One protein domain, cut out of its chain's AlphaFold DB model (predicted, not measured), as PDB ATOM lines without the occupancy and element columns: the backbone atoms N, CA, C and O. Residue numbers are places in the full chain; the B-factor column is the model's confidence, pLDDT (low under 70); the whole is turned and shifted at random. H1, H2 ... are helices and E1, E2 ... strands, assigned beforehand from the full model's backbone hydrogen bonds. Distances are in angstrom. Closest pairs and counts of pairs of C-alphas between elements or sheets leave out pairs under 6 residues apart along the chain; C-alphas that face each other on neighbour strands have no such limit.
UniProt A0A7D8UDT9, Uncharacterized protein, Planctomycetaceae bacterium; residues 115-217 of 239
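What this domain is: This is residues 115 to 217 of the 239 residues of an uncharacterized protein of Planctomycetaceae bacterium (UniProt A0A7D8UDT9). Helix H1 covers one face of a twisted four-stranded sheet, and residues 204 to 217, of which 204 to 215 belong to H2, stick out beyond this body as an arm. The 103 printed residues include H1 E1 E2 E3 E4 H2 in that order; sheet E1 E2 E3 E4 is a meander, each strand the antiparallel neighbour of the one before, in two layers with H1. The class is mixed, the whole loose: radius of gyration of the C-alphas 18.1 A, spans 60 by 24 by 21 A.

Where its parts are: H1, residues 115 to 134, begins at C-alpha (21.417, -9.788, 2.189) and measures 28.4 A. E1 is residues 144 to 149, E2 155 to 163 with 26.0 A, E3 166 to 173, E4 186 to 193. H2, residues 196 to 215, measures 27.9 A and ends at C-alpha (5.653, -27.198, -51.907).

How they stand to each other: H1 is on the sheet; its closest C-alphas to E4 are Ala 123 and Ala 188, 5.3 A. Within hydrogen-bond range are N 146 and O 156, 2.8 A, in hairpin E1 and E2; N 159 and O 170, 2.8 A, in E2 and E3; N 169 and O 190, 2.8 A, in E3 and E4. H1 and H2 are apart; in both, every O i to N i+4 pair is within range.

The domain as a whole: The printed part has no cut. E3 to E4 is a long link. Residues 196 to 203, 206 and 215 to 217 have pLDDT under 70.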
ATOM      1  N   ILE A 115      21.394 -10.222   3.597       93.38
ATOM      2  CA  ILE A 115      21.417  -9.788   2.189       93.38
ATOM      3  C   ILE A 115      22.509 -10.520   1.419       93.38
ATOM      4  O   ILE A 115      22.235 -11.060   0.352       93.38
ATOM      5  N   GLU A 116      23.721 -10.582   1.959       94.44
ATOM      6  CA  GLU A 116      24.840 -11.278   1.318       94.44
ATOM      7  C   GLU A 116      24.575 -12.778   1.175       94.44
ATOM      8  O   GLU A 116      24.718 -13.315   0.079       94.44
ATOM      9  N   ALA A 117      24.096 -13.432   2.239       93.50
ATOM     10  CA  ALA A 117      23.740 -14.849   2.208       93.50
ATOM     11  C   ALA A 117      22.619 -15.149   1.198       93.50
ATOM     12  O   ALA A 117      22.667 -16.147   0.485       93.50
ATOM     13  N   THR A 118      21.617 -14.273   1.096       94.50
ATOM     14  CA  THR A 118      20.543 -14.446   0.108       94.50
ATOM     15  C   THR A 118      21.059 -14.228  -1.308       94.50
ATOM     16  O   THR A 118      20.727 -14.996  -2.204       94.50
ATOM     17  N   ARG A 119      21.927 -13.232  -1.526       95.44
ATOM     18  CA  ARG A 119      22.568 -13.010  -2.830       95.44
ATOM     19  C   ARG A 119      23.377 -14.222  -3.275       95.44
ATOM     20  O   ARG A 119      23.271 -14.603  -4.436       95.44
ATOM     21  N   SER A 120      24.148 -14.833  -2.374       95.06
ATOM     22  CA  SER A 120      24.909 -16.040  -2.705       95.06
ATOM     23  C   SER A 120      23.990 -17.225  -2.997       95.06
ATOM     24  O   SER A 120      24.203 -17.898  -3.996       95.06
ATOM     25  N   GLN A 121      22.931 -17.435  -2.205       95.25
ATOM     26  CA  GLN A 121      21.949 -18.504  -2.442       95.25
ATOM     27  C   GLN A 121      21.230 -18.351  -3.788       95.25
ATOM     28  O   GLN A 121      21.124 -19.308  -4.550       95.25
ATOM     29  N   VAL A 122      20.753 -17.143  -4.098       95.94
ATOM     30  CA  VAL A 122      20.059 -16.837  -5.357       95.94
ATOM     31  C   VAL A 122      21.009 -17.005  -6.550       95.94
ATOM     32  O   VAL A 122      20.611 -17.548  -7.579       95.94
ATOM     33  N   ALA A 123      22.277 -16.602  -6.408       96.44
ATOM     34  CA  ALA A 123      23.301 -16.816  -7.428       96.44
ATOM     35  C   ALA A 123      23.615 -18.305  -7.643       96.44
ATOM     36  O   ALA A 123      23.616 -18.758  -8.783       96.44
ATOM     37  N   GLU A 124      23.821 -19.066  -6.568       96.44
ATOM     38  CA  GLU A 124      24.108 -20.503  -6.621       96.44
ATOM     39  C   GLU A 124      22.952 -21.289  -7.249       96.44
ATOM     40  O   GLU A 124      23.171 -22.146  -8.106       96.44
ATOM     41  N   LEU A 125      21.706 -20.950  -6.900       95.31
ATOM     42  CA  LEU A 125      20.517 -21.524  -7.530       95.31
ATOM     43  C   LEU A 125      20.456 -21.195  -9.021       95.31
ATOM     44  O   LEU A 125      20.216 -22.089  -9.832       95.31
ATOM     45  N   ALA A 126      20.704 -19.939  -9.401       95.69
ATOM     46  CA  ALA A 126      20.731 -19.549 -10.806       95.69
ATOM     47  C   ALA A 126      21.811 -20.319 -11.584       95.69
ATOM     48  O   ALA A 126      21.545 -20.803 -12.684       95.69
ATOM     49  N   ASP A 127      23.002 -20.489 -11.007       95.75
ATOM     50  CA  ASP A 127      24.100 -21.240 -11.619       95.75
ATOM     51  C   ASP A 127      23.784 -22.744 -11.720       95.75
ATOM     52  O   ASP A 127      24.058 -23.367 -12.751       95.75
ATOM     53  N   SER A 128      23.119 -23.318 -10.713       94.75
ATOM     54  CA  SER A 128      22.609 -24.695 -10.745       94.75
ATOM     55  C   SER A 128      21.602 -24.906 -11.884       94.75
ATOM     56  O   SER A 128      21.776 -25.813 -12.701       94.75
ATOM     57  N   PHE A 129      20.611 -24.017 -12.029       93.94
ATOM     58  CA  PHE A 129      19.638 -24.091 -13.126       93.94
ATOM     59  C   PHE A 129      20.276 -23.871 -14.499       93.94
ATOM     60  O   PHE A 129      19.894 -24.520 -15.473       93.94
ATOM     61  N   VAL A 130      21.283 -23.002 -14.596       92.94
ATOM     62  CA  VAL A 130      22.058 -22.834 -15.832       92.94
ATOM     63  C   VAL A 130      22.772 -24.124 -16.213       92.94
ATOM     64  O   VAL A 130      22.736 -24.522 -17.379       92.94
ATOM     65  N   ASN A 131      23.408 -24.788 -15.251       92.25
ATOM     66  CA  ASN A 131      24.088 -26.056 -15.491       92.25
ATOM     67  C   ASN A 131      23.094 -27.160 -15.865       92.25
ATOM     68  O   ASN A 131      23.360 -27.915 -16.797       92.25
ATOM     69  N   GLN A 132      21.919 -27.183 -15.233       91.06
ATOM     70  CA  GLN A 132      20.834 -28.100 -15.580       91.06
ATOM     71  C   GLN A 132      20.334 -27.892 -17.017       91.06
ATOM     72  O   GLN A 132      20.109 -28.862 -17.727       91.06
ATOM     73  N   ILE A 133      20.191 -26.644 -17.479       87.81
ATOM     74  CA  ILE A 133      19.763 -26.346 -18.858       87.81
ATOM     75  C   ILE A 133      20.862 -26.683 -19.877       87.81
ATOM     76  O   ILE A 133      20.565 -27.080 -21.004       87.81
ATOM     77  N   LYS A 134      22.137 -26.522 -19.504       87.12
ATOM     78  CA  LYS A 134      23.271 -26.916 -20.357       87.12
ATOM     79  C   LYS A 134      23.377 -28.431 -20.505       87.12
ATOM     80  O   LYS A 134      23.758 -28.905 -21.578       87.12
ATOM     81  N   ASP A 135      23.044 -29.184 -19.461       87.00
ATOM     82  CA  ASP A 135      22.974 -30.636 -19.529       87.00
ATOM     83  C   ASP A 135      21.702 -31.071 -20.270       87.00
ATOM     84  O   ASP A 135      20.632 -31.251 -19.693       87.00
ATOM     85  N   ARG A 136      21.825 -31.265 -21.590       75.62
ATOM     86  CA  ARG A 136      20.721 -31.651 -22.493       75.62
ATOM     87  C   ARG A 136      19.989 -32.941 -22.089       75.62
ATOM     88  O   ARG A 136      18.973 -33.266 -22.698       75.62
ATOM     89  N   LYS A 137      20.509 -33.700 -21.121       77.69
ATOM     90  CA  LYS A 137      19.890 -34.924 -20.601       77.69
ATOM     91  C   LYS A 137      18.798 -34.654 -19.564       77.69
ATOM     92  O   LYS A 137      18.014 -35.559 -19.289       77.69
ATOM     93  N   VAL A 138      18.732 -33.448 -19.000       82.50
ATOM     94  CA  VAL A 138      17.761 -33.085 -17.964       82.50
ATOM     95  C   VAL A 138      16.701 -32.152 -18.546       82.50
ATOM     96  O   VAL A 138      17.000 -31.227 -19.299       82.50
ATOM     97  N   ALA A 139      15.432 -32.396 -18.207       82.31
ATOM     98  CA  ALA A 139      14.349 -31.501 -18.597       82.31
ATOM     99  C   ALA A 139      14.576 -30.097 -18.010       82.31
ATOM    100  O   ALA A 139      14.982 -29.952 -16.856       82.31
ATOM    101  N   ALA A 140      14.298 -29.064 -18.808       81.94
ATOM    102  CA  ALA A 140      14.418 -27.684 -18.353       81.94
ATOM    103  C   ALA A 140      13.487 -27.431 -17.150       81.94
ATOM    104  O   ALA A 140      12.338 -27.884 -17.178       81.94
ATOM    105  N   PRO A 141      13.949 -26.702 -16.121       86.31
ATOM    106  CA  PRO A 141      13.139 -26.410 -14.946       86.31
ATOM    107  C   PRO A 141      11.916 -25.562 -15.329       86.31
ATOM    108  O   PRO A 141      11.998 -24.676 -16.185       86.31
ATOM    109  N   ALA A 142      10.774 -25.851 -14.703       88.75
ATOM    110  CA  ALA A 142       9.566 -25.051 -14.863       88.75
ATOM    111  C   ALA A 142       9.724 -23.711 -14.132       88.75
ATOM    112  O   ALA A 142      10.252 -23.666 -13.020       88.75
ATOM    113  N   SER A 143       9.253 -22.627 -14.750       92.81
ATOM    114  CA  SER A 143       9.180 -21.324 -14.080       92.81
ATOM    115  C   SER A 143       8.126 -21.358 -12.972       92.81
ATOM    116  O   SER A 143       7.088 -22.001 -13.130       92.81
ATOM    117  N   GLY A 144       8.370 -20.652 -11.871       93.44
ATOM    118  CA  GLY A 144       7.449 -20.558 -10.741       93.44
ATOM    119  C   GLY A 144       8.150 -20.496  -9.387       93.44
ATOM    120  O   GLY A 144       9.343 -20.212  -9.291       93.44
ATOM    121  N   GLY A 145       7.383 -20.755  -8.327       92.75
ATOM    122  CA  GLY A 145       7.894 -20.782  -6.959       92.75
ATOM    123  C   GLY A 145       8.846 -21.954  -6.721       92.75
ATOM    124  O   GLY A 145       8.559 -23.093  -7.090       92.75
ATOM    125  N   LEU A 146       9.972 -21.671  -6.075       93.88
ATOM    126  CA  LEU A 146      10.953 -22.659  -5.652       93.88
ATOM    127  C   LEU A 146      10.647 -23.145  -4.226       93.88
ATOM    128  O   LEU A 146      10.163 -22.373  -3.396       93.88
ATOM    129  N   PRO A 147      10.970 -24.411  -3.897       92.38
ATOM    130  CA  PRO A 147      10.825 -24.926  -2.535       92.38
ATOM    131  C   PRO A 147      11.822 -24.280  -1.559       92.38
ATOM    132  O   PRO A 147      11.565 -24.218  -0.355       92.38
ATOM    133  N   ASN A 148      12.955 -23.790  -2.072       92.75
ATOM    134  CA  ASN A 148      13.980 -23.125  -1.280       92.75
ATOM    135  C   ASN A 148      13.496 -21.754  -0.808       92.75
ATOM    136  O   ASN A 148      12.873 -20.993  -1.552       92.75
ATOM    137  N   ARG A 149      13.842 -21.431   0.437       93.94
ATOM    138  CA  ARG A 149      13.530 -20.150   1.064       93.94
ATOM    139  C   ARG A 149      14.795 -19.357   1.338       93.94
ATOM    140  O   ARG A 149      15.852 -19.941   1.563       93.94
ATOM    141  N   ASP A 150      14.671 -18.039   1.307       93.38
ATOM    142  CA  ASP A 150      15.787 -17.126   1.556       93.38
ATOM    143  C   ASP A 150      16.107 -16.940   3.051       93.38
ATOM    144  O   ASP A 150      15.470 -17.521   3.936       93.38
ATOM    145  N   ALA A 151      17.087 -16.082   3.357       92.94
ATOM    146  CA  ALA A 151      17.483 -15.771   4.733       92.94
ATOM    147  C   ALA A 151      16.400 -15.034   5.556       92.94
ATOM    148  O   ALA A 151      16.557 -14.846   6.769       92.94
ATOM    149  N   TRP A 152      15.305 -14.604   4.921       91.12
ATOM    150  CA  TRP A 152      14.106 -14.039   5.548       91.12
ATOM    151  C   TRP A 152      12.907 -14.987   5.494       91.12
ATOM    152  O   TRP A 152      11.783 -14.576   5.809       91.12
ATOM    153  N   ASN A 153      13.152 -16.257   5.165       93.44
ATOM    154  CA  ASN A 153      12.155 -17.310   5.067       93.44
ATOM    155  C   ASN A 153      11.054 -17.014   4.025       93.44
ATOM    156  O   ASN A 153       9.930 -17.502   4.171       93.44
ATOM    157  N   GLN A 154      11.361 -16.201   3.008       93.25
ATOM    158  CA  GLN A 154      10.480 -15.912   1.877       93.25
ATOM    159  C   GLN A 154      10.672 -16.954   0.767       93.25
ATOM    160  O   GLN A 154      11.782 -17.472   0.604       93.25
ATOM    161  N   PRO A 155       9.608 -17.284   0.015       93.06
ATOM    162  CA  PRO A 155       9.734 -18.133  -1.162       93.06
ATOM    163  C   PRO A 155      10.591 -17.437  -2.224       93.06
ATOM    164  O   PRO A 155      10.498 -16.225  -2.414       93.06
ATOM    165  N   MET A 156      11.419 -18.213  -2.918       95.06
ATOM    166  CA  MET A 156      12.122 -17.736  -4.107       95.06
ATOM    167  C   MET A 156      11.322 -18.071  -5.361       95.06
ATOM    168  O   MET A 156      10.553 -19.031  -5.384       95.06
ATOM    169  N   GLU A 157      11.530 -17.309  -6.421       95.56
ATOM    170  CA  GLU A 157      10.868 -17.510  -7.704       95.56
ATOM    171  C   GLU A 157      11.906 -17.693  -8.809       95.56
ATOM    172  O   GLU A 157      12.937 -17.020  -8.835       95.56
ATOM    173  N   LEU A 158      11.627 -18.614  -9.724       96.31
ATOM    174  CA  LEU A 158      12.414 -18.875 -10.915       96.31
ATOM    175  C   LEU A 158      11.627 -18.430 -12.147       96.31
ATOM    176  O   LEU A 158      10.505 -18.880 -12.376       96.31
ATOM    177  N   PHE A 159      12.260 -17.623 -12.985       94.69
ATOM    178  CA  PHE A 159      11.778 -17.274 -14.311       94.69
ATOM    179  C   PHE A 159      12.776 -17.780 -15.345       94.69
ATOM    180  O   PHE A 159      13.955 -17.424 -15.321       94.69
ATOM    181  N   VAL A 160      12.298 -18.622 -16.254       93.06
ATOM    182  CA  VAL A 160      13.068 -19.130 -17.388       93.06
ATOM    183  C   VAL A 160      12.382 -18.680 -18.662       93.06
ATOM    184  O   VAL A 160      11.299 -19.165 -18.991       93.06
ATOM    185  N   ASP A 161      13.033 -17.782 -19.391       91.44
ATOM    186  CA  ASP A 161      12.575 -17.332 -20.700       91.44
ATOM    187  C   ASP A 161      13.470 -17.919 -21.798       91.44
ATOM    188  O   ASP A 161      14.693 -17.754 -21.794       91.44
ATOM    189  N   LYS A 162      12.868 -18.659 -22.729       86.06
ATOM    190  CA  LYS A 162      13.575 -19.306 -23.839       86.06
ATOM    191  C   LYS A 162      13.409 -18.451 -25.085       86.06
ATOM    192  O   LYS A 162      12.360 -18.451 -25.721       86.06
ATOM    193  N   THR A 163      14.481 -17.773 -25.465       82.62
ATOM    194  CA  THR A 163      14.554 -16.959 -26.680       82.62
ATOM    195  C   THR A 163      15.303 -17.698 -27.793       82.62
ATOM    196  O   THR A 163      16.043 -18.650 -27.547       82.62
ATOM    197  N   LEU A 164      15.174 -17.229 -29.036       74.81
ATOM    198  CA  LEU A 164      15.907 -17.793 -30.184       74.81
ATOM    199  C   LEU A 164      17.434 -17.690 -30.040       74.81
ATOM    200  O   LEU A 164      18.172 -18.481 -30.615       74.81
ATOM    201  N   LEU A 165      17.913 -16.701 -29.284       80.69
ATOM    202  CA  LEU A 165      19.339 -16.432 -29.101       80.69
ATOM    203  C   LEU A 165      19.908 -17.112 -27.848       80.69
ATOM    204  O   LEU A 165      21.111 -17.029 -27.585       80.69
ATOM    205  N   GLY A 166      19.064 -17.785 -27.063       85.88
ATOM    206  CA  GLY A 166      19.470 -18.367 -25.795       85.88
ATOM    207  C   GLY A 166      18.354 -18.477 -24.768       85.88
ATOM    208  O   GLY A 166      17.205 -18.135 -25.016       85.88
ATOM    209  N   SER A 167      18.702 -18.939 -23.574       89.06
ATOM    210  CA  SER A 167      17.789 -18.978 -22.430       89.06
ATOM    211  C   SER A 167      18.210 -17.956 -21.383       89.06
ATOM    212  O   SER A 167      19.388 -17.867 -21.035       89.06
ATOM    213  N   LEU A 168      17.250 -17.193 -20.883       92.88
ATOM    214  CA  LEU A 168      17.402 -16.297 -19.755       92.88
ATOM    215  C   LEU A 168      16.887 -17.005 -18.499       92.88
ATOM    216  O   LEU A 168      15.756 -17.477 -18.470       92.88
ATOM    217  N   VAL A 169      17.724 -17.071 -17.470       94.69
ATOM    218  CA  VAL A 169      17.396 -17.633 -16.160       94.69
ATOM    219  C   VAL A 169      17.469 -16.506 -15.145       94.69
ATOM    220  O   VAL A 169      18.517 -15.880 -14.983       94.69
ATOM    221  N   VAL A 170      16.360 -16.242 -14.465       95.88
ATOM    222  CA  VAL A 170      16.273 -15.252 -13.394       95.88
ATOM    223  C   VAL A 170      15.765 -15.945 -12.145       95.88
ATOM    224  O   VAL A 170      14.665 -16.486 -12.139       95.88
ATOM    225  N   VAL A 171      16.561 -15.918 -11.082       96.62
ATOM    226  CA  VAL A 171      16.117 -16.333  -9.746       96.62
ATOM    227  C   VAL A 171      15.923 -15.079  -8.909       96.62
ATOM    228  O   VAL A 171      16.773 -14.187  -8.933       96.62
ATOM    229  N   ARG A 172      14.804 -15.007  -8.192       96.00
ATOM    230  CA  ARG A 172      14.357 -13.828  -7.451       96.00
ATOM    231  C   ARG A 172      13.981 -14.174  -6.015       96.00
ATOM    232  O   ARG A 172      13.345 -15.194  -5.767       96.00
ATOM    233  N   SER A 173      14.329 -13.289  -5.087       96.44
ATOM    234  CA  SER A 173      13.862 -13.269  -3.699       96.44
ATOM    235  C   SER A 173      13.293 -11.885  -3.385       96.44
ATOM    236  O   SER A 173      13.894 -10.875  -3.749       96.44
ATOM    237  N   SER A 174      12.169 -11.847  -2.665       93.81
ATOM    238  CA  SER A 174      11.558 -10.604  -2.166       93.81
ATOM    239  C   SER A 174      12.383  -9.912  -1.075       93.81
ATOM    240  O   SER A 174      12.048  -8.826  -0.632       93.81
ATOM    241  N   GLY A 175      13.444 -10.542  -0.568       91.38
ATOM    242  CA  GLY A 175      14.355  -9.911   0.376       91.38
ATOM    243  C   GLY A 175      13.689  -9.403   1.673       91.38
ATOM    244  O   GLY A 175      12.765 -10.022   2.212       91.38
ATOM    245  N   PRO A 176      14.193  -8.296   2.253       91.50
ATOM    246  CA  PRO A 176      13.799  -7.847   3.585       91.50
ATOM    247  C   PRO A 176      12.432  -7.151   3.657       91.50
ATOM    248  O   PRO A 176      11.864  -7.099   4.749       91.50
ATOM    249  N   ASP A 177      11.922  -6.594   2.554       91.75
ATOM    250  CA  ASP A 177      10.627  -5.894   2.523       91.75
ATOM    251  C   ASP A 177       9.435  -6.864   2.386       91.75
ATOM    252  O   ASP A 177       8.296  -6.485   2.671       91.75
ATOM    253  N   ARG A 178       9.718  -8.131   2.034       90.62
ATOM    254  CA  ARG A 178       8.756  -9.225   1.826       90.62
ATOM    255  C   ARG A 178       7.723  -8.919   0.741       90.62
ATOM    256  O   ARG A 178       6.623  -9.473   0.770       90.62
ATOM    257  N   LYS A 179       8.047  -8.027  -0.195       91.44
ATOM    258  CA  LYS A 179       7.163  -7.655  -1.297       91.44
ATOM    259  C   LYS A 179       7.799  -8.071  -2.609       91.44
ATOM    260  O   LYS A 179       8.767  -7.480  -3.046       91.44
ATOM    261  N   SER A 180       7.213  -9.077  -3.247       89.31
ATOM    262  CA  SER A 180       7.644  -9.530  -4.568       89.31
ATOM    263  C   SER A 180       7.326  -8.464  -5.628       89.31
ATOM    264  O   SER A 180       6.223  -7.914  -5.638       89.31
ATOM    265  N   GLY A 181       8.256  -8.181  -6.539       87.31
ATOM    266  CA  GLY A 181       8.067  -7.226  -7.640       87.31
ATOM    267  C   GLY A 181       8.565  -5.820  -7.364       87.31
ATOM    268  O   GLY A 181       8.222  -4.913  -8.124       87.31
ATOM    269  N   THR A 182       9.346  -5.617  -6.307       91.31
ATOM    270  CA  THR A 182       9.922  -4.311  -5.995       91.31
ATOM    271  C   THR A 182      11.334  -4.185  -6.566       91.31
ATOM    272  O   THR A 182      11.978  -5.157  -6.954       91.31
ATOM    273  N   ILE A 183      11.828  -2.948  -6.639       87.06
ATOM    274  CA  ILE A 183      13.209  -2.655  -7.057       87.06
ATOM    275  C   ILE A 183      14.221  -3.220  -6.040       87.06
ATOM    276  O   ILE A 183      15.372  -3.472  -6.389       87.06
ATOM    277  N   ASP A 184      13.776  -3.450  -4.802       87.12
ATOM    278  CA  ASP A 184      14.586  -3.985  -3.708       87.12
ATOM    279  C   ASP A 184      14.698  -5.524  -3.734       87.12
ATOM    280  O   ASP A 184      15.428  -6.097  -2.913       87.12
ATOM    281  N   ASP A 185      14.030  -6.190  -4.688       92.62
ATOM    282  CA  ASP A 185      14.136  -7.631  -4.915       92.62
ATOM    283  C   ASP A 185      15.598  -8.035  -5.180       92.62
ATOM    284  O   ASP A 185      16.323  -7.450  -5.992       92.62
ATOM    285  N   ILE A 186      16.037  -9.111  -4.529       94.25
ATOM    286  CA  ILE A 186      17.359  -9.686  -4.762       94.25
ATOM    287  C   ILE A 186      17.245 -10.674  -5.916       94.25
ATOM    288  O   ILE A 186      16.611 -11.722  -5.792       94.25
ATOM    289  N   LEU A 187      17.893 -10.352  -7.033       96.25
ATOM    290  CA  LEU A 187      17.816 -11.132  -8.263       96.25
ATOM    291  C   LEU A 187      19.194 -11.535  -8.792       96.25
ATOM    292  O   LEU A 187      20.151 -10.760  -8.747       96.25
ATOM    293  N   ALA A 188      19.283 -12.755  -9.320       96.38
ATOM    294  CA  ALA A 188      20.416 -13.219 -10.109       96.38
ATOM    295  C   ALA A 188      19.946 -13.545 -11.522       96.38
ATOM    296  O   ALA A 188      19.119 -14.428 -11.735       96.38
ATOM    297  N   ILE A 189      20.516 -12.821 -12.482       94.88
ATOM    298  CA  ILE A 189      20.246 -12.969 -13.907       94.88
ATOM    299  C   ILE A 189      21.408 -13.745 -14.527       94.88
ATOM    300  O   ILE A 189      22.580 -13.411 -14.314       94.88
ATOM    301  N   ARG A 190      21.090 -14.780 -15.301       94.81
ATOM    302  CA  ARG A 190      22.049 -15.546 -16.097       94.81
ATOM    303  C   ARG A 190      21.524 -15.734 -17.508       94.81
ATOM    304  O   ARG A 190      20.379 -16.120 -17.712       94.81
ATOM    305  N   VAL A 191      22.387 -15.485 -18.487       91.94
ATOM    306  CA  VAL A 191      22.066 -15.653 -19.906       91.94
ATOM    307  C   VAL A 191      22.878 -16.811 -20.459       91.94
ATOM    308  O   VAL A 191      24.110 -16.798 -20.435       91.94
ATOM    309  N   ILE A 192      22.182 -17.808 -20.985       89.25
ATOM    310  CA  ILE A 192      22.762 -18.960 -21.664       89.25
ATOM    311  C   ILE A 192      22.645 -18.691 -23.154       89.25
ATOM    312  O   ILE A 192      21.556 -18.775 -23.712       89.25
ATOM    313  N   ARG A 193      23.754 -18.352 -23.810       85.75
ATOM    314  CA  ARG A 193      23.751 -18.146 -25.263       85.75
ATOM    315  C   ARG A 193      23.553 -19.481 -25.970       85.75
ATOM    316  O   ARG A 193      24.232 -20.456 -25.645       85.75
ATOM    317  N   ALA A 194      22.640 -19.511 -26.935       78.88
ATOM    318  CA  ALA A 194      22.494 -20.662 -27.810       78.88
ATOM    319  C   ALA A 194      23.746 -20.802 -28.687       78.88
ATOM    320  O   ALA A 194      24.360 -19.810 -29.095       78.88
ATOM    321  N   ASN A 195      24.154 -22.040 -28.960       76.81
ATOM    322  CA  ASN A 195      25.309 -22.293 -29.807       76.81
ATOM    323  C   ASN A 195      24.935 -21.973 -31.263       76.81
ATOM    324  O   ASN A 195      23.847 -22.335 -31.707       76.81
ATOM    325  N   ALA A 196      25.826 -21.335 -32.029       67.00
ATOM    326  CA  ALA A 196      25.514 -20.886 -33.396       67.00
ATOM    327  C   ALA A 196      25.031 -22.027 -34.317       67.00
ATOM    328  O   ALA A 196      24.213 -21.809 -35.207       67.00
ATOM    329  N   LYS A 197      25.495 -23.258 -34.060       67.19
ATOM    330  CA  LYS A 197      25.053 -24.471 -34.764       67.19
ATOM    331  C   LYS A 197      23.599 -24.847 -34.463       67.19
ATOM    332  O   LYS A 197      22.903 -25.282 -35.371       67.19
ATOM    333  N   ASP A 198      23.141 -24.659 -33.225       65.56
ATOM    334  CA  ASP A 198      21.763 -24.974 -32.829       65.56
ATOM    335  C   ASP A 198      20.789 -23.925 -33.387       65.56
ATOM    336  O   ASP A 198      19.758 -24.279 -33.952       65.56
ATOM    337  N   VAL A 199      21.157 -22.638 -33.320       64.75
ATOM    338  CA  VAL A 199      20.351 -21.536 -33.883       64.75
ATOM    339  C   VAL A 199      20.253 -21.654 -35.408       64.75
ATOM    340  O   VAL A 199      19.176 -21.492 -35.979       64.75
ATOM    341  N   GLY A 200      21.368 -21.974 -36.074       62.97
ATOM    342  CA  GLY A 200      21.402 -22.200 -37.519       62.97
ATOM    343  C   GLY A 200      20.596 -23.428 -37.946       62.97
ATOM    344  O   GLY A 200      19.886 -23.359 -38.944       62.97
ATOM    345  N   GLY A 201      20.655 -24.516 -37.171       67.56
ATOM    346  CA  GLY A 201      19.862 -25.724 -37.403       67.56
ATOM    347  C   GLY A 201      18.361 -25.476 -37.264       67.56
ATOM    348  O   GLY A 201      17.607 -25.844 -38.155       67.56
ATOM    349  N   GLU A 202      17.921 -24.779 -36.214       67.62
ATOM    350  CA  GLU A 202      16.494 -24.501 -36.005       67.62
ATOM    351  C   GLU A 202      15.928 -23.512 -37.042       67.62
ATOM    352  O   GLU A 202      14.799 -23.671 -37.512       67.62
ATOM    353  N   LEU A 203      16.713 -22.510 -37.456       68.44
ATOM    354  CA  LEU A 203      16.343 -21.614 -38.557       68.44
ATOM    355  C   LEU A 203      16.290 -22.350 -39.899       68.44
ATOM    356  O   LEU A 203      15.356 -22.130 -40.672       68.44
ATOM    357  N   ALA A 204      17.254 -23.234 -40.170       71.56
ATOM    358  CA  ALA A 204      17.259 -24.065 -41.368       71.56
ATOM    359  C   ALA A 204      16.066 -25.027 -41.377       71.56
ATOM    360  O   ALA A 204      15.367 -25.097 -42.381       71.56
ATOM    361  N   ASP A 205      15.760 -25.681 -40.257       73.81
ATOM    362  CA  ASP A 205      14.602 -26.563 -40.123       73.81
ATOM    363  C   ASP A 205      13.288 -25.803 -40.308       73.81
ATOM    364  O   ASP A 205      12.398 -26.284 -41.007       73.81
ATOM    365  N   ARG A 206      13.155 -24.587 -39.761       69.44
ATOM    366  CA  ARG A 206      11.983 -23.731 -40.022       69.44
ATOM    367  C   ARG A 206      11.906 -23.292 -41.481       69.44
ATOM    368  O   ARG A 206      10.811 -23.258 -42.036       69.44
ATOM    369  N   GLY A 207      13.040 -22.991 -42.111       73.56
ATOM    370  CA  GLY A 207      13.118 -22.659 -43.533       73.56
ATOM    371  C   GLY A 207      12.709 -23.835 -44.420       73.56
ATOM    372  O   GLY A 207      11.842 -23.691 -45.277       73.56
ATOM    373  N   ILE A 208      13.259 -25.022 -44.161       76.50
ATOM    374  CA  ILE A 208      12.944 -26.266 -44.867       76.50
ATOM    375  C   ILE A 208      11.485 -26.649 -44.638       76.50
ATOM    376  O   ILE A 208      10.809 -27.025 -45.589       76.50
ATOM    377  N   LYS A 209      10.966 -26.515 -43.415       77.81
ATOM    378  CA  LYS A 209       9.558 -26.782 -43.103       77.81
ATOM    379  C   LYS A 209       8.634 -25.778 -43.788       77.81
ATOM    380  O   LYS A 209       7.666 -26.193 -44.404       77.81
ATOM    381  N   GLY A 210       8.981 -24.491 -43.808       73.94
ATOM    382  CA  GLY A 210       8.233 -23.466 -44.540       73.94
ATOM    383  C   GLY A 210       8.244 -23.670 -46.059       73.94
ATOM    384  O   GLY A 210       7.226 -23.454 -46.713       73.94
ATOM    385  N   ILE A 211       9.361 -24.129 -46.631       74.94
ATOM    386  CA  ILE A 211       9.442 -24.512 -48.049       74.94
ATOM    387  C   ILE A 211       8.628 -25.785 -48.291       74.94
ATOM    388  O   ILE A 211       7.822 -25.825 -49.214       74.94
ATOM    389  N   ARG A 212       8.771 -26.805 -47.443       75.44
ATOM    390  CA  ARG A 212       8.022 -28.062 -47.533       75.44
ATOM    391  C   ARG A 212       6.520 -27.827 -47.435       75.44
ATOM    392  O   ARG A 212       5.797 -28.370 -48.254       75.44
ATOM    393  N   ASP A 213       6.056 -26.991 -46.516       75.75
ATOM    394  CA  ASP A 213       4.637 -26.666 -46.345       75.75
ATOM    395  C   ASP A 213       4.089 -25.847 -47.528       75.75
ATOM    396  O   ASP A 213       2.904 -25.938 -47.844       75.75
ATOM    397  N   ARG A 214       4.944 -25.093 -48.238       70.44
ATOM    398  CA  ARG A 214       4.582 -24.382 -49.480       70.44
ATOM    399  C   ARG A 214       4.635 -25.254 -50.735       70.44
ATOM    400  O   ARG A 214       3.915 -24.968 -51.684       70.44
ATOM    401  N   VAL A 215       5.472 -26.291 -50.756       68.31
ATOM    402  CA  VAL A 215       5.653 -27.198 -51.907       68.31
ATOM    403  C   VAL A 215       4.767 -28.449 -51.798       68.31
ATOM    404  O   VAL A 215       4.332 -28.981 -52.813       68.31
ATOM    405  N   ALA A 216       4.411 -28.881 -50.585       66.38
ATOM    406  CA  ALA A 216       3.490 -29.991 -50.326       66.38
ATOM    407  C   ALA A 216       2.107 -29.877 -51.014       66.38
ATOM    408  O   ALA A 216       1.610 -30.915 -51.446       66.38
ATOM    409  N   PRO A 217       1.491 -28.687 -51.190       66.00
ATOM    410  CA  PRO A 217       0.256 -28.537 -51.959       66.00
ATOM    411  C   PRO A 217       0.457 -28.562 -53.485       66.00
ATOM    412  O   PRO A 217      -0.524 -28.650 -54.215       66.00
TER     413      PRO A 217